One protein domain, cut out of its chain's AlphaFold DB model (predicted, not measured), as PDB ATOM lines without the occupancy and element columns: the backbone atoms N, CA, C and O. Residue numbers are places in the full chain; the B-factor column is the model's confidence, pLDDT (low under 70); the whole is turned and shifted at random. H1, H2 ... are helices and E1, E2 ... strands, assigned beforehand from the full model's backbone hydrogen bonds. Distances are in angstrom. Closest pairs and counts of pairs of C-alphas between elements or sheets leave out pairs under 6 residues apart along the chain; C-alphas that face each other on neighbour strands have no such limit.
ATOM      1  N   LEU A   3     119.869 116.373  36.552       96.81
ATOM      2  CA  LEU A   3     119.789 115.175  37.388       96.81
ATOM      3  C   LEU A   3     119.354 115.576  38.792       96.81
ATOM      4  O   LEU A   3     120.014 116.395  39.427       96.81
ATOM      5  N   ARG A   4     118.266 114.997  39.294       96.56
ATOM      6  CA  ARG A   4     117.784 115.210  40.660       96.56
ATOM      7  C   ARG A   4     118.134 114.026  41.544       96.56
ATOM      8  O   ARG A   4     117.841 112.883  41.202       96.56
ATOM      9  N   ILE A   5     118.737 114.302  42.689       96.75
ATOM     10  CA  ILE A   5     119.158 113.287  43.651       96.75
ATOM     11  C   ILE A   5     118.276 113.410  44.884       96.75
ATOM     12  O   ILE A   5     118.189 114.484  45.479       96.75
ATOM     13  N   PHE A   6     117.637 112.304  45.254       94.62
ATOM     14  CA  PHE A   6     116.721 112.235  46.387       94.62
ATOM     15  C   PHE A   6     117.148 111.175  47.405       94.62
ATOM     16  O   PHE A   6     117.783 110.170  47.077       94.62
ATOM     17  N   SER A   7     116.733 111.389  48.652       88.62
ATOM     18  CA  SER A   7     117.058 110.519  49.790       88.62
ATOM     19  C   SER A   7     116.178 109.270  49.899       88.62
ATOM     20  O   SER A   7     116.496 108.361  50.662       88.62
ATOM     21  N   SER A   8     115.058 109.214  49.168       87.50
ATOM     22  CA  SER A   8     114.164 108.054  49.171       87.50
ATOM     23  C   SER A   8     113.466 107.850  47.830       87.50
ATOM     24  O   SER A   8     113.133 108.796  47.113       87.50
ATOM     25  N   SER A   9     113.159 106.593  47.501       86.81
ATOM     26  CA  SER A   9     112.396 106.261  46.291       86.81
ATOM     27  C   SER A   9     110.974 106.837  46.306       86.81
ATOM     28  O   SER A   9     110.390 107.051  45.245       86.81
ATOM     29  N   ARG A  10     110.405 107.115  47.489       86.88
ATOM     30  CA  ARG A  10     109.090 107.767  47.611       86.88
ATOM     31  C   ARG A  10     109.139 109.215  47.139       86.88
ATOM     32  O   ARG A  10     108.258 109.613  46.387       86.88
ATOM     33  N   GLN A  11     110.189 109.960  47.486       89.75
ATOM     34  CA  GLN A  11     110.380 111.323  46.980       89.75
ATOM     35  C   GLN A  11     110.494 111.352  45.456       89.75
ATOM     36  O   GLN A  11     109.902 112.214  44.818       89.75
ATOM     37  N   ILE A  12     111.192 110.378  44.867       91.88
ATOM     38  CA  ILE A  12     111.303 110.247  43.407       91.88
ATOM     39  C   ILE A  12     109.912 110.065  42.778       91.88
ATOM     40  O   ILE A  12     109.569 110.742  41.807       91.88
ATOM     41  N   ARG A  13     109.081 109.177  43.342       89.44
ATOM     42  CA  ARG A  13     107.704 108.952  42.866       89.44
ATOM     43  C   ARG A  13     106.842 110.204  43.016       89.44
ATOM     44  O   ARG A  13     106.154 110.567  42.064       89.44
ATOM     45  N   GLU A  14     106.910 110.873  44.165       88.44
ATOM     46  CA  GLU A  14     106.196 112.129  44.417       88.44
ATOM     47  C   GLU A  14     106.616 113.235  43.447       88.44
ATOM     48  O   GLU A  14     105.762 113.881  42.841       88.44
ATOM     49  N   TYR A  15     107.919 113.393  43.216       90.81
ATOM     50  CA  TYR A  15     108.457 114.340  42.244       90.81
ATOM     51  C   TYR A  15     107.843 114.123  40.855       90.81
ATOM     52  O   TYR A  15     107.298 115.055  40.256       90.81
ATOM     53  N   TYR A  16     107.854 112.884  40.356       91.00
ATOM     54  CA  TYR A  16     107.248 112.581  39.062       91.00
ATOM     55  C   TYR A  16     105.727 112.761  39.066       91.00
ATOM     56  O   TYR A  16     105.178 113.259  38.085       91.00
ATOM     57  N   ASN A  17     105.028 112.406  40.146       86.88
ATOM     58  CA  ASN A  17     103.579 112.592  40.249       86.88
ATOM     59  C   ASN A  17     103.175 114.071  40.195       86.88
ATOM     60  O   ASN A  17     102.223 114.415  39.493       86.88
ATOM     61  N   GLN A  18     103.928 114.952  40.857       85.31
ATOM     62  CA  GLN A  18     103.719 116.399  40.784       85.31
ATOM     63  C   GLN A  18     104.014 116.941  39.381       85.31
ATOM     64  O   GLN A  18     103.290 117.797  38.870       85.31
ATOM     65  N   LYS A  19     105.053 116.419  38.721       84.38
ATOM     66  CA  LYS A  19     105.467 116.876  37.390       84.38
ATOM     67  C   LYS A  19     104.626 116.335  36.239       84.38
ATOM     68  O   LYS A  19     104.539 117.012  35.222       84.38
ATOM     69  N   LYS A  20     103.924 115.205  36.401       80.38
ATOM     70  CA  LYS A  20     102.939 114.697  35.418       80.38
ATOM     71  C   LYS A  20     101.854 115.721  35.064       80.38
ATOM     72  O   LYS A  20     101.249 115.618  34.005       80.38
ATOM     73  N   GLN A  21     101.600 116.692  35.940       72.44
ATOM     74  CA  GLN A  21     100.626 117.761  35.712       72.44
ATOM     75  C   GLN A  21     101.162 118.881  34.797       72.44
ATOM     76  O   GLN A  21     100.416 119.791  34.443       72.44
ATOM     77  N   GLN A  22     102.446 118.844  34.424       76.62
ATOM     78  CA  GLN A  22     103.124 119.859  33.618       76.62
ATOM     79  C   GLN A  22     103.472 119.285  32.234       76.62
ATOM     80  O   GLN A  22     104.066 118.216  32.131       76.62
ATOM     81  N   ASN A  23     103.149 120.011  31.156       75.38
ATOM     82  CA  ASN A  23     103.528 119.641  29.784       75.38
ATOM     83  C   ASN A  23     104.999 120.009  29.501       75.38
ATOM     84  O   ASN A  23     105.276 120.939  28.744       75.38
ATOM     85  N   ALA A  24     105.946 119.312  30.131       77.62
ATOM     86  CA  ALA A  24     107.383 119.525  29.948       77.62
ATOM     87  C   ALA A  24     108.160 118.199  29.931       77.62
ATOM     88  O   ALA A  24     107.701 117.193  30.472       77.62
ATOM     89  N   LEU A  25     109.354 118.207  29.325       78.62
ATOM     90  CA  LEU A  25     110.306 117.100  29.454       78.62
ATOM     91  C   LEU A  25     110.724 116.962  30.924       78.62
ATOM     92  O   LEU A  25     111.052 117.954  31.577       78.62
ATOM     93  N   LEU A  26     110.675 115.737  31.442       85.19
ATOM     94  CA  LEU A  26     110.959 115.446  32.844       85.19
ATOM     95  C   LEU A  26     112.466 115.312  33.067       85.19
ATOM     96  O   LEU A  26     113.132 114.567  32.353       85.19
ATOM     97  N   ASP A  27     112.980 116.001  34.086       90.38
ATOM     98  CA  ASP A  27     114.331 115.754  34.601       90.38
ATOM     99  C   ASP A  27     114.468 114.299  35.073       90.38
ATOM    100  O   ASP A  27     113.518 113.726  35.620       90.38
ATOM    101  N   SER A  28     115.671 113.740  34.933       93.19
ATOM    102  CA  SER A  28     116.010 112.446  35.527       93.19
ATOM    103  C   SER A  28     116.097 112.585  37.045       93.19
ATOM    104  O   SER A  28     116.616 113.581  37.552       93.19
ATOM    105  N   ALA A  29     115.602 111.592  37.777       95.12
ATOM    106  CA  ALA A  29     115.658 111.544  39.230       95.12
ATOM    107  C   ALA A  29     116.104 110.161  39.712       95.12
ATOM    108  O   ALA A  29     115.504 109.156  39.326       95.12
ATOM    109  N   ILE A  30     117.127 110.130  40.569       96.56
ATOM    110  CA  ILE A  30     117.736 108.905  41.103       96.56
ATOM    111  C   ILE A  30     117.913 108.978  42.622       96.56
ATOM    112  O   ILE A  30     117.891 110.053  43.230       96.56
ATOM    113  N   HIS A  31     118.071 107.813  43.244       95.50
ATOM    114  CA  HIS A  31     118.357 107.709  44.673       95.50
ATOM    115  C   HIS A  31     119.827 108.052  44.957       95.50
ATOM    116  O   HIS A  31     120.694 107.758  44.140       95.50
ATOM    117  N   ILE A  32     120.126 108.605  46.135       93.81
ATOM    118  CA  ILE A  32     121.499 108.946  46.541       93.81
ATOM    119  C   ILE A  32     122.486 107.775  46.407       93.81
ATOM    120  O   ILE A  32     123.572 107.956  45.876       93.81
ATOM    121  N   GLY A  33     122.098 106.561  46.808       92.62
ATOM    122  CA  GLY A  33     122.956 105.379  46.666       92.62
ATOM    123  C   GLY A  33     123.258 105.041  45.203       92.62
ATOM    124  O   GLY A  33     124.395 104.747  44.865       92.62
ATOM    125  N   GLU A  34     122.265 105.183  44.319       95.69
ATOM    126  CA  GLU A  34     122.452 104.975  42.878       95.69
ATOM    127  C   GLU A  34     123.333 106.070  42.265       95.69
ATOM    128  O   GLU A  34     124.131 105.801  41.372       95.69
ATOM    129  N   PHE A  35     123.216 107.305  42.761       96.44
ATOM    130  CA  PHE A  35     124.114 108.388  42.383       96.44
ATOM    131  C   PHE A  35     125.559 108.074  42.777       96.44
ATOM    132  O   PHE A  35     126.435 108.177  41.924       96.44
ATOM    133  N   LEU A  36     125.798 107.646  44.022       94.94
ATOM    134  CA  LEU A  36     127.131 107.271  44.505       94.94
ATOM    135  C   LEU A  36     127.723 106.108  43.693       94.94
ATOM    136  O   LEU A  36     128.856 106.217  43.232       94.94
ATOM    137  N   ASP A  37     126.946 105.050  43.436       93.25
ATOM    138  CA  ASP A  37     127.387 103.901  42.628       93.25
ATOM    139  C   ASP A  37     127.723 104.295  41.172       93.25
ATOM    140  O   ASP A  37     128.607 103.702  40.558       93.25
ATOM    141  N   LYS A  38     127.026 105.286  40.593       95.25
ATOM    142  CA  LYS A  38     127.271 105.750  39.213       95.25
ATOM    143  C   LYS A  38     128.408 106.759  39.104       95.25
ATOM    144  O   LYS A  38     129.113 106.766  38.094       95.25
ATOM    145  N   VAL A  39     128.556 107.634  40.099       96.81
ATOM    146  CA  VAL A  39     129.518 108.745  40.067       96.81
ATOM    147  C   VAL A  39     130.905 108.333  40.557       96.81
ATOM    148  O   VAL A  39     131.895 108.894  40.090       96.81
ATOM    149  N   CYS A  40     130.998 107.351  41.455       96.00
ATOM    150  CA  CYS A  40     132.262 106.851  41.985       96.00
ATOM    151  C   CYS A  40     132.683 105.570  41.255       96.00
ATOM    152  O   CYS A  40     132.022 104.541  41.355       96.00
ATOM    153  N   LEU A  41     133.822 105.614  40.563       94.06
ATOM    154  CA  LEU A  41     134.422 104.455  39.902       94.06
ATOM    155  C   LEU A  41     135.596 103.909  40.711       94.06
ATOM    156  O   LEU A  41     136.441 104.669  41.194       94.06
ATOM    157  N   SER A  42     135.673 102.582  40.782       92.38
ATOM    158  CA  SER A  42     136.788 101.825  41.349       92.38
ATOM    159  C   SER A  42     137.369 100.882  40.295       92.38
ATOM    160  O   SER A  42     136.639 100.345  39.463       92.38
ATOM    161  N   ASN A  43     138.684 100.659  40.350       89.50
ATOM    162  CA  ASN A  43     139.381  99.689  39.494       89.50
ATOM    163  C   ASN A  43     139.244  98.238  39.994       89.50
ATOM    164  O   ASN A  43     139.729  97.313  39.344       89.50
ATOM    165  N   THR A 146     137.561 107.319  41.591       95.56
ATOM    166  CA  THR A 146     137.661 108.324  40.535       95.56
ATOM    167  C   THR A 146     136.266 108.772  40.128       95.56
ATOM    168  O   THR A 146     135.305 108.011  40.235       95.56
ATOM    169  N   LEU A 147     136.136 110.028  39.702       96.81
ATOM    170  CA  LEU A 147     134.855 110.556  39.243       96.81
ATOM    171  C   LEU A 147     134.524 110.030  37.847       96.81
ATOM    172  O   LEU A 147     135.314 110.187  36.913       96.81
ATOM    173  N   ASN A 148     133.316 109.495  37.698       96.75
ATOM    174  CA  ASN A 148     132.737 109.152  36.409       96.75
ATOM    175  C   ASN A 148     132.323 110.425  35.653       96.75
ATOM    176  O   ASN A 148     131.187 110.892  35.763       96.75
ATOM    177  N   LYS A 149     133.260 111.019  34.912       95.75
ATOM    178  CA  LYS A 149     133.003 112.252  34.153       95.75
ATOM    179  C   LYS A 149     131.995 112.042  33.027       95.75
ATOM    180  O   LYS A 149     131.141 112.900  32.844       95.75
ATOM    181  N   ASP A 150     132.038 110.887  32.364       95.62
ATOM    182  CA  ASP A 150     131.118 110.557  31.272       95.62
ATOM    183  C   ASP A 150     129.661 110.582  31.755       95.62
ATOM    184  O   ASP A 150     128.812 111.216  31.136       95.62
ATOM    185  N   PHE A 151     129.388 109.993  32.925       96.00
ATOM    186  CA  PHE A 151     128.067 110.057  33.559       96.00
ATOM    187  C   PHE A 151     127.643 111.490  33.911       96.00
ATOM    188  O   PHE A 151     126.488 111.867  33.718       96.00
ATOM    189  N   LEU A 152     128.561 112.308  34.434       95.62
ATOM    190  CA  LEU A 152     128.262 113.700  34.787       95.62
ATOM    191  C   LEU A 152     127.997 114.570  33.549       95.62
ATOM    192  O   LEU A 152     127.231 115.533  33.630       95.62
ATOM    193  N   ASP A 153     128.608 114.245  32.411       95.06
ATOM    194  CA  ASP A 153     128.458 114.982  31.155       95.06
ATOM    195  C   ASP A 153     127.127 114.751  30.439       95.06
ATOM    196  O   ASP A 153     126.713 115.601  29.650       95.06
ATOM    197  N   GLU A 154     126.386 113.704  30.803       94.75
ATOM    198  CA  GLU A 154     125.005 113.490  30.347       94.75
ATOM    199  C   GLU A 154     124.026 114.572  30.841       94.75
ATOM    200  O   GLU A 154     122.939 114.742  30.278       94.75
ATOM    201  N   TYR A 155     124.391 115.316  31.891       95.50
ATOM    202  CA  TYR A 155     123.521 116.288  32.546       95.50
ATOM    203  C   TYR A 155     124.107 117.701  32.500       95.50
ATOM    204  O   TYR A 155     125.320 117.915  32.508       95.50
ATOM    205  N   GLU A 156     123.219 118.697  32.484       94.75
ATOM    206  CA  GLU A 156     123.603 120.116  32.546       94.75
ATOM    207  C   GLU A 156     123.930 120.550  33.978       94.75
ATOM    208  O   GLU A 156     124.852 121.330  34.204       94.75
ATOM    209  N   ALA A 157     123.161 120.040  34.942       96.25
ATOM    210  CA  ALA A 157     123.304 120.359  36.352       96.25
ATOM    211  C   ALA A 157     122.840 119.191  37.225       96.25
ATOM    212  O   ALA A 157     121.916 118.450  36.870       96.25
ATOM    213  N   ILE A 158     123.452 119.091  38.398       97.69
ATOM    214  CA  ILE A 158     123.095 118.169  39.468       97.69
ATOM    215  C   ILE A 158     122.310 118.951  40.520       97.69
ATOM    216  O   ILE A 158     122.787 119.959  41.027       97.69
ATOM    217  N   VAL A 159     121.109 118.498  40.865       97.38
ATOM    218  CA  VAL A 159     120.288 119.074  41.935       97.38
ATOM    219  C   VAL A 159     120.177 118.049  43.053       97.38
ATOM    220  O   VAL A 159     119.513 117.026  42.901       97.38
ATOM    221  N   TYR A 160     120.834 118.320  44.171       97.06
ATOM    222  CA  TYR A 160     120.905 117.428  45.317       97.06
ATOM    223  C   TYR A 160     119.932 117.881  46.410       97.06
ATOM    224  O   TYR A 160     120.075 118.979  46.948       97.06
ATOM    225  N   ASP A 161     118.951 117.043  46.753       95.69
ATOM    226  CA  ASP A 161     117.998 117.309  47.834       95.69
ATOM    227  C   ASP A 161     118.521 116.774  49.178       95.69
ATOM    228  O   ASP A 161     118.489 115.575  49.467       95.69
ATOM    229  N   LEU A 162     119.027 117.682  50.013       94.19
ATOM    230  CA  LEU A 162     119.619 117.368  51.306       94.19
ATOM    231  C   LEU A 162     118.538 117.260  52.390       94.19
ATOM    232  O   LEU A 162     118.034 118.253  52.916       94.19
ATOM    233  N   GLN A 163     118.241 116.017  52.767       88.69
ATOM    234  CA  GLN A 163     117.280 115.660  53.817       88.69
ATOM    235  C   GLN A 163     117.956 115.105  55.071       88.69
ATOM    236  O   GLN A 163     117.305 114.420  55.848       88.69
ATOM    237  N   GLY A 164     119.253 115.319  55.282       88.31
ATOM    238  CA  GLY A 164     120.009 114.665  56.352       88.31
ATOM    239  C   GLY A 164     121.367 115.306  56.596       88.31
ATOM    240  O   GLY A 164     121.557 116.491  56.329       88.31
ATOM    241  N   PHE A 165     122.301 114.507  57.103       90.00
ATOM    242  CA  PHE A 165     123.707 114.883  57.179       90.00
ATOM    243  C   PHE A 165     124.435 114.395  55.927       90.00
ATOM    244  O   PHE A 165     124.263 113.247  55.534       90.00
ATOM    245  N   LEU A 166     125.248 115.264  55.339       92.88
ATOM    246  CA  LEU A 166     126.379 114.887  54.507       92.88
ATOM    247  C   LEU A 166     127.531 114.446  55.408       92.88
ATOM    248  O   LEU A 166     127.918 115.180  56.326       92.88
ATOM    249  N   SER A 167     128.075 113.273  55.114       92.62
ATOM    250  CA  SER A 167     129.390 112.848  55.594       92.62
ATOM    251  C   SER A 167     130.501 113.712  54.994       92.62
ATOM    252  O   SER A 167     130.322 114.325  53.934       92.62
ATOM    253  N   LYS A 168     131.694 113.731  55.608       93.25
ATOM    254  CA  LYS A 168     132.837 114.448  55.012       93.25
ATOM    255  C   LYS A 168     133.221 113.904  53.631       93.25
ATOM    256  O   LYS A 168     133.726 114.651  52.793       93.25
ATOM    257  N   PHE A 169     132.994 112.619  53.365       94.94
ATOM    258  CA  PHE A 169     133.126 112.035  52.032       94.94
ATOM    259  C   PHE A 169     132.179 112.704  51.031       94.94
ATOM    260  O   PHE A 169     132.651 113.231  50.028       94.94
ATOM    261  N   GLU A 170     130.880 112.759  51.328       95.19
ATOM    262  CA  GLU A 170     129.881 113.367  50.438       95.19
ATOM    263  C   GLU A 170     130.098 114.875  50.265       95.19
ATOM    264  O   GLU A 170     129.942 115.395  49.163       95.19
ATOM    265  N   GLU A 171     130.509 115.580  51.323       94.81
ATOM    266  CA  GLU A 171     130.858 117.004  51.255       94.81
ATOM    267  C   GLU A 171     132.005 117.250  50.263       94.81
ATOM    268  O   GLU A 171     131.918 118.134  49.403       94.81
ATOM    269  N   ASN A 172     133.069 116.443  50.350       95.12
ATOM    270  CA  ASN A 172     134.197 116.523  49.425       95.12
ATOM    271  C   ASN A 172     133.777 116.137  48.005       95.12
ATOM    272  O   ASN A 172     134.125 116.844  47.065       95.12
ATOM    273  N   LEU A 173     132.983 115.075  47.855       96.12
ATOM    274  CA  LEU A 173     132.498 114.605  46.562       96.12
ATOM    275  C   LEU A 173     131.683 115.689  45.843       96.12
ATOM    276  O   LEU A 173     131.956 116.004  44.688       96.12
ATOM    277  N   LEU A 174     130.714 116.309  46.524       96.50
ATOM    278  CA  LEU A 174     129.923 117.403  45.951       96.50
ATOM    279  C   LEU A 174     130.795 118.618  45.617       96.50
ATOM    280  O   LEU A 174     130.575 119.259  44.589       96.50
ATOM    281  N   SER A 175     131.802 118.908  46.444       94.94
ATOM    282  CA  SER A 175     132.757 119.991  46.189       94.94
ATOM    283  C   SER A 175     133.607 119.717  44.944       94.94
ATOM    284  O   SER A 175     133.734 120.595  44.095       94.94
ATOM    285  N   GLU A 176     134.129 118.500  44.779       95.81
ATOM    286  CA  GLU A 176     134.879 118.083  43.587       95.81
ATOM    287  C   GLU A 176     134.008 118.139  42.325       95.81
ATOM    288  O   GLU A 176     134.431 118.675  41.300       95.81
ATOM    289  N   ILE A 177     132.761 117.664  42.399       96.88
ATOM    290  CA  ILE A 177     131.819 117.721  41.272       96.88
ATOM    291  C   ILE A 177     131.476 119.174  40.921       96.88
ATOM    292  O   ILE A 177     131.396 119.510  39.740       96.88
ATOM    293  N   SER A 178     131.336 120.060  41.914       96.12
ATOM    294  CA  SER A 178     130.999 121.471  41.682       96.12
ATOM    295  C   SER A 178     132.040 122.231  40.849       96.12
ATOM    296  O   SER A 178     131.695 123.234  40.223       96.12
ATOM    297  N   GLN A 179     133.284 121.735  40.789       95.00
ATOM    298  CA  GLN A 179     134.366 122.301  39.974       95.00
ATOM    299  C   GLN A 179     134.233 121.969  38.480       95.00
ATOM    300  O   GLN A 179     134.817 122.661  37.648       95.00
ATOM    301  N   ILE A 180     133.495 120.909  38.135       94.88
ATOM    302  CA  ILE A 180     133.358 120.404  36.757       94.88
ATOM    303  C   ILE A 180     131.929 120.505  36.215       94.88
ATOM    304  O   ILE A 180     131.734 120.576  35.003       94.88
ATOM    305  N   LYS A 181     130.923 120.517  37.091       95.69
ATOM    306  CA  LYS A 181     129.505 120.557  36.736       95.69
ATOM    307  C   LYS A 181     128.758 121.491  37.676       95.69
ATOM    308  O   LYS A 181     129.128 121.623  38.837       95.69
ATOM    309  N   GLU A 182     127.688 122.114  37.187       97.06
ATOM    310  CA  GLU A 182     126.814 122.916  38.040       97.06
ATOM    311  C   GLU A 182     126.138 122.019  39.090       97.06
ATOM    312  O   GLU A 182     125.420 121.082  38.736       97.06
ATOM    313  N   VAL A 183     126.362 122.304  40.375       97.81
ATOM    314  CA  VAL A 183     125.736 121.591  41.500       97.81
ATOM    315  C   VAL A 183     124.857 122.554  42.288       97.81
ATOM    316  O   VAL A 183     125.319 123.590  42.757       97.81
ATOM    317  N   VAL A 184     123.590 122.192  42.464       98.00
ATOM    318  CA  VAL A 184     122.604 122.929  43.256       98.00
ATOM    319  C   VAL A 184     122.199 122.088  44.457       98.00
ATOM    320  O   VAL A 184     121.728 120.964  44.298       98.00
ATOM    321  N   LEU A 185     122.342 122.640  45.657       97.31
ATOM    322  CA  LEU A 185     121.925 122.019  46.906       97.31
ATOM    323  C   LEU A 185     120.569 122.581  47.348       97.31
ATOM    324  O   LEU A 185     120.443 123.783  47.572       97.31
ATOM    325  N   SER A 186     119.570 121.711  47.487       96.25
ATOM    326  CA  SER A 186     118.219 122.017  47.974       96.25
ATOM    327  C   SER A 186     118.066 121.534  49.413       96.25
ATOM    328  O   SER A 186     118.322 120.365  49.691       96.25
ATOM    329  N   PHE A 187     117.645 122.401  50.335       95.25
ATOM    330  CA  PHE A 187     117.371 122.009  51.723       95.25
ATOM    331  C   PHE A 187     116.375 122.944  52.414       95.25
ATOM    332  O   PHE A 187     115.991 123.996  51.895       95.25
ATOM    333  N   LYS A 188     115.925 122.542  53.607       94.38
ATOM    334  CA  LYS A 188     115.091 123.351  54.504       94.38
ATOM    335  C   LYS A 188     115.800 123.539  55.838       94.38
ATOM    336  O   LYS A 188     116.411 122.602  56.350       94.38
ATOM    337  N   THR A 189     115.678 124.722  56.418       94.69
ATOM    338  CA  THR A 189     116.269 125.067  57.714       94.69
ATOM    339  C   THR A 189     115.225 125.087  58.828       94.69
ATOM    340  O   THR A 189     114.069 125.467  58.639       94.69
ATOM    341  N   SER A 190     115.653 124.718  60.030       93.38
ATOM    342  CA  SER A 190     114.900 124.821  61.280       93.38
ATOM    343  C   SER A 190     115.867 125.029  62.450       93.38
ATOM    344  O   SER A 190     117.085 124.888  62.298       93.38
ATOM    345  N   LYS A 191     115.330 125.342  63.635       93.19
ATOM    346  CA  LYS A 191     116.116 125.458  64.870       93.19
ATOM    347  C   LYS A 191     116.916 124.190  65.200       93.19
ATOM    348  O   LYS A 191     117.926 124.286  65.885       93.19
ATOM    349  N   PHE A 192     116.509 123.029  64.683       93.75
ATOM    350  CA  PHE A 192     117.165 121.753  64.970       93.75
ATOM    351  C   PHE A 192     118.326 121.404  64.022       93.75
ATOM    352  O   PHE A 192     119.233 120.684  64.428       93.75
ATOM    353  N   ASN A 193     118.350 121.898  62.775       94.19
ATOM    354  CA  ASN A 193     119.390 121.530  61.797       94.19
ATOM    355  C   ASN A 193     120.299 122.690  61.357       94.19
ATOM    356  O   ASN A 193     121.338 122.443  60.743       94.19
ATOM    357  N   LEU A 194     119.952 123.938  61.686       93.44
ATOM    358  CA  LEU A 194     120.685 125.119  61.230       93.44
ATOM    359  C   LEU A 194     122.158 125.110  61.667       93.44
ATOM    360  O   LEU A 194     123.037 125.367  60.850       93.44
ATOM    361  N   GLU A 195     122.442 124.756  62.924       92.12
ATOM    362  CA  GLU A 195     123.819 124.699  63.442       92.12
ATOM    363  C   GLU A 195     124.691 123.706  62.656       92.12
ATOM    364  O   GLU A 195     125.881 123.936  62.456       92.12
ATOM    365  N   TYR A 196     124.104 122.596  62.202       92.12
ATOM    366  CA  TYR A 196     124.803 121.628  61.365       92.12
ATOM    367  C   TYR A 196     125.065 122.193  59.965       92.12
ATOM    368  O   TYR A 196     126.196 122.130  59.492       92.12
ATOM    369  N   LEU A 197     124.046 122.777  59.328       93.88
ATOM    370  CA  LEU A 197     124.167 123.328  57.976       93.88
ATOM    371  C   LEU A 197     125.232 124.431  57.916       93.88
ATOM    372  O   LEU A 197     126.061 124.428  57.013       93.88
ATOM    373  N   LEU A 198     125.295 125.300  58.929       92.38
ATOM    374  CA  LEU A 198     126.317 126.348  59.042       92.38
ATOM    375  C   LEU A 198     127.742 125.809  59.271       92.38
ATOM    376  O   LEU A 198     128.699 126.570  59.167       92.38
ATOM    377  N   LYS A 199     127.924 124.520  59.587       90.69
ATOM    378  CA  LYS A 199     129.256 123.899  59.713       90.69
ATOM    379  C   LYS A 199     129.805 123.357  58.396       90.69
ATOM    380  O   LYS A 199     131.007 123.096  58.353       90.69
ATOM    381  N   LEU A 200     128.980 123.227  57.356       91.88
ATOM    382  CA  LEU A 200     129.420 122.799  56.026       91.88
ATOM    383  C   LEU A 200     130.247 123.903  55.367       91.88
ATOM    384  O   LEU A 200     129.828 125.062  55.345       91.88
ATOM    385  N   ASP A 201     131.419 123.557  54.833       88.81
ATOM    386  CA  ASP A 201     132.404 124.542  54.372       88.81
ATOM    387  C   ASP A 201     131.831 125.465  53.284       88.81
ATOM    388  O   ASP A 201     132.025 126.680  53.334       88.81
ATOM    389  N   PHE A 202     131.032 124.914  52.368       91.62
ATOM    390  CA  PHE A 202     130.383 125.660  51.286       91.62
ATOM    391  C   PHE A 202     129.118 126.434  51.706       91.62
ATOM    392  O   PHE A 202     128.613 127.222  50.911       91.62
ATOM    393  N   LEU A 203     128.588 126.238  52.924       93.19
ATOM    394  CA  LEU A 203     127.419 126.982  53.423       93.19
ATOM    395  C   LEU A 203     127.767 128.095  54.412       93.19
ATOM    396  O   LEU A 203     126.967 129.011  54.584       93.19
ATOM    397  N   LYS A 204     128.957 128.058  55.025       89.69
ATOM    398  CA  LYS A 204     129.427 129.047  56.019       89.69
ATOM    399  C   LYS A 204     129.365 130.500  55.551       89.69
ATOM    400  O   LYS A 204     129.313 131.404  56.378       89.69
ATOM    401  N   ILE A 205     129.425 130.722  54.241       91.44
ATOM    402  CA  ILE A 205     129.432 132.054  53.631       91.44
ATOM    403  C   ILE A 205     128.038 132.695  53.558       91.44
ATOM    404  O   ILE A 205     127.942 133.899  53.330       91.44
ATOM    405  N   PHE A 206     126.969 131.914  53.737       93.44
ATOM    406  CA  PHE A 206     125.594 132.391  53.621       93.44
ATOM    407  C   PHE A 206     124.969 132.634  54.994       93.44
ATOM    408  O   PHE A 206     125.123 131.839  55.920       93.44
ATOM    409  N   ASP A 207     124.190 133.710  55.100       93.31
ATOM    410  CA  ASP A 207     123.371 133.992  56.278       93.31
ATOM    411  C   ASP A 207     122.039 133.227  56.189       93.31
ATOM    412  O   ASP A 207     121.043 133.702  55.633       93.31
ATOM    413  N   LEU A 208     122.049 131.980  56.667       94.94
ATOM    414  CA  LEU A 208     120.894 131.083  56.615       94.94
ATOM    415  C   LEU A 208     119.898 131.390  57.743       94.94
ATOM    416  O   LEU A 208     120.217 131.308  58.929       94.94
ATOM    417  N   LYS A 209     118.646 131.660  57.373       95.25
ATOM    418  CA  LYS A 209     117.542 131.934  58.306       95.25
ATOM    419  C   LYS A 209     116.806 130.655  58.680       95.25
ATOM    420  O   LYS A 209     116.797 129.698  57.913       95.25
ATOM    421  N   ILE A 210     116.154 130.645  59.842       93.81
ATOM    422  CA  ILE A 210     115.294 129.542  60.311       93.81
ATOM    423  C   ILE A 210     113.971 129.529  59.522       93.81
ATOM    424  O   ILE A 210     113.434 130.590  59.218       93.81
ATOM    425  N   ASN A 211     113.403 128.339  59.284       92.56
ATOM    426  CA  ASN A 211     112.133 128.128  58.573       92.56
ATOM    427  C   ASN A 211     112.164 128.607  57.117       92.56
ATOM    428  O   ASN A 211     111.183 129.149  56.603       92.56
ATOM    429  N   THR A 212     113.294 128.389  56.451       95.06
ATOM    430  CA  THR A 212     113.513 128.828  55.078       95.06
ATOM    431  C   THR A 212     113.939 127.654  54.211       95.06
ATOM    432  O   THR A 212     114.709 126.784  54.618       95.06
ATOM    433  N   HIS A 213     113.390 127.597  53.008       95.69
ATOM    434  CA  HIS A 213     113.808 126.680  51.967       95.69
ATOM    435  C   HIS A 213     114.815 127.382  51.058       95.69
ATOM    436  O   HIS A 213     114.538 128.474  50.557       95.69
ATOM    437  N   TYR A 214     115.965 126.743  50.864       96.81
ATOM    438  CA  TYR A 214     117.060 127.253  50.054       96.81
ATOM    439  C   TYR A 214     117.347 126.334  48.868       96.81
ATOM    440  O   TYR A 214     117.351 125.111  49.019       96.81
ATOM    441  N   GLU A 215     117.650 126.937  47.718       97.56
ATOM    442  CA  GLU A 215     118.407 126.299  46.635       97.56
ATOM    443  C   GLU A 215     119.685 127.115  46.426       97.56
ATOM    444  O   GLU A 215     119.619 128.301  46.096       97.56
ATOM    445  N   ILE A 216     120.845 126.501  46.654       97.12
ATOM    446  CA  ILE A 216     122.152 127.168  46.594       97.12
ATOM    447  C   ILE A 216     122.995 126.518  45.510       97.12
ATOM    448  O   ILE A 216     123.187 125.304  45.513       97.12
ATOM    449  N   ASN A 217     123.522 127.323  44.594       97.00
ATOM    450  CA  ASN A 217     124.464 126.863  43.586       97.00
ATOM    451  C   ASN A 217     125.869 126.799  44.193       97.00
ATOM    452  O   ASN A 217     126.463 127.835  44.486       97.00
ATOM    453  N   LEU A 218     126.405 125.593  44.374       95.00
ATOM    454  CA  LEU A 218     127.730 125.380  44.959       95.00
ATOM    455  C   LEU A 218     128.853 125.811  44.008       95.00
ATOM    456  O   LEU A 218     129.874 126.316  44.462       95.00
ATOM    457  N   SER A 219     128.648 125.667  42.696       93.00
ATOM    458  CA  SER A 219     129.642 126.017  41.674       93.00
ATOM    459  C   SER A 219     129.833 127.529  41.537       93.00
ATOM    460  O   SER A 219     130.949 127.997  41.331       93.00
ATOM    461  N   LYS A 220     128.744 128.300  41.651       93.75
ATOM    462  CA  LYS A 220     128.746 129.774  41.555       93.75
ATOM    463  C   LYS A 220     128.769 130.473  42.913       93.75
ATOM    464  O   LYS A 220     128.981 131.678  42.958       93.75
ATOM    465  N   GLN A 221     128.559 129.725  43.998       93.25
ATOM    466  CA  GLN A 221     128.446 130.237  45.364       93.25
ATOM    467  C   GLN A 221     127.374 131.330  45.503       93.25
ATOM    468  O   GLN A 221     127.602 132.383  46.095       93.25
ATOM    469  N   GLU A 222     126.174 131.061  44.986       95.44
ATOM    470  CA  GLU A 222     125.043 131.992  45.050       95.44
ATOM    471  C   GLU A 222     123.749 131.307  45.504       95.44
ATOM    472  O   GLU A 222     123.525 130.116  45.265       95.44
ATOM    473  N   ILE A 223     122.874 132.081  46.146       96.69
ATOM    474  CA  ILE A 223     121.524 131.644  46.499       96.69
ATOM    475  C   ILE A 223     120.642 131.808  45.259       96.69
ATOM    476  O   ILE A 223     120.406 132.925  44.804       96.69
ATOM    477  N   LEU A 224     120.132 130.698  44.731       96.88
ATOM    478  CA  LEU A 224     119.170 130.699  43.627       96.88
ATOM    479  C   LEU A 224     117.743 130.925  44.128       96.88
ATOM    480  O   LEU A 224     116.918 131.513  43.428       96.88
ATOM    481  N   LYS A 225     117.444 130.434  45.336       96.62
ATOM    482  CA  LYS A 225     116.105 130.461  45.917       96.62
ATOM    483  C   LYS A 225     116.164 130.618  47.432       96.62
ATOM    484  O   LYS A 225     116.919 129.909  48.090       96.62
ATOM    485  N   GLU A 226     115.328 131.507  47.964       96.81
ATOM    486  CA  GLU A 226     115.110 131.723  49.399       96.81
ATOM    487  C   GLU A 226     113.604 131.903  49.651       96.81
ATOM    488  O   GLU A 226     113.029 132.940  49.323       96.81
ATOM    489  N   GLU A 227     112.946 130.888  50.215       95.44
ATOM    490  CA  GLU A 227     111.505 130.906  50.496       95.44
ATOM    491  C   GLU A 227     111.226 130.613  51.969       95.44
ATOM    492  O   GLU A 227     111.422 129.496  52.447       95.44
ATOM    493  N   ILE A 228     110.720 131.609  52.694       92.75
ATOM    494  CA  ILE A 228     110.267 131.419  54.075       92.75
ATOM    495  C   ILE A 228     108.961 130.628  54.048       92.75
ATOM    496  O   ILE A 228     107.992 131.038  53.405       92.75
ATOM    497  N   PHE A 229     108.904 129.525  54.792       86.25
ATOM    498  CA  PHE A 229     107.686 128.740  54.949       86.25
ATOM    499  C   PHE A 229     107.096 128.918  56.347       86.25
ATOM    500  O   PHE A 229     107.797 129.074  57.347       86.25
TER     501      PHE A 229
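What this domain is: This is residues 3 to 43 and 146 to 229 of the 582 residues of an uncharacterized protein of Campylobacter jejuni (UniProt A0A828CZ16). A twisted sheet of six strands runs through the middle of the domain, with H1 over one face near the E2 edge and with H2 and H4 over the other face. H5 and the long link of residues 198 to 211 lie toward one end of the domain, away from H3, with H5 not on the sheet, and residues 20 to 25, after H1, stick out. The printed part has 125 residues, with five named helices and six named strands in the order E1 H1 E2 H2 H3 E3 H4 E4 H5 E5 E6. The mixed sheet runs E2 E1 E3 E4 E5 E6, parallel from E2 to E4 and antiparallel from E4 to E6, and the class is mixed, helices and strands. The whole is compact, with a radius of gyration of the C-alphas of 14.7 A and spans of 39 by 39 by 24 A.

Where its parts are: The printed part begins with strand E1, residues 3 to 6, whose C-alpha 3 is at (119.789, 115.175, 37.388). Helix H1, residues 9 to 19, is 15.5 A long. Strand E2, residues 28 to 31, is followed directly by helix H2, residues 32 to 39, 10.3 A long. After the cut come helix H3, residues 149 to 153, and strand E3, residues 157 to 161, 13.0 A long. Helix H4, residues 168 to 178, begins with C-alpha 168 at (132.837, 114.448, 55.012) and is 15.2 A long. Strand E4, residues 182 to 188, is 20.2 A long, and helix H5 holds residues 194 to 197. Strand E5, residues 212 to 217, is 16.0 A long, and strand E6, residues 222 to 228, is 17.3 A long and ends with C-alpha 228 at (110.267, 131.419, 54.075).

How they stand to each other: E2 and E6 are the edge strands of the sheet. E2 and E1 are parallel at 31 degrees, with N 4 and O 28 2.8 A apart, within hydrogen-bond range. E1 and E3 are parallel at 11 degrees, with N 5 and O 159 at 2.8 A. E3 and E4 are parallel at 18 degrees, with N 160 and O 184 at 2.8 A. E4 and E5 are antiparallel at 170 degrees, with N 185 and O 216 at 2.8 A. E5 and E6 form an antiparallel hairpin at 167 degrees, with N 213 and O 227 at 2.8 A. E1, H1, E2 and E3, H4, E4 are strand-helix-strand units, two parallel neighbour strands with a helix between, each with a right-handed crossover. H1 is on the sheet over E2 and E1, at a height over the sheet of 9.6 A; the closest C-alphas of H1 and E2 are those of Ile 12 and Ala 29, 6.2 A apart. H2 is on the opposite face at a height of 10.3 A, over E1 and only just over E2, on which 3 of its C-alphas fall. H4 is on the same face as H2, over E3 and E4, at a height of 11.1 A; on the local plane its line and that of E4 stand at 17 degrees, along the strands. H3 is not on the sheet but touches H2, with the C-alphas of Val 39 and Phe 151 closest at 6.8 A. H5 is not on the sheet and is apart from H4. In H1, H2, H3 and H4 every O i to N i+4 pair is within hydrogen-bond range; H5 is too short for such a pair.

The domain as a whole: The two C-alphas farthest apart are those of Asn 43 and Phe 229, 45.7 A. Residues 44 to 145 are not printed, and C-alphas 43 and 146 are 8.9 A apart across this cut. Beside it, residues 40 to 41 pair with residues 146 to 147, antiparallel. The link from H5 to E5, 14 residues, is long. The mean pLDDT of the printed part is 93.0, and no printed residue is under 70.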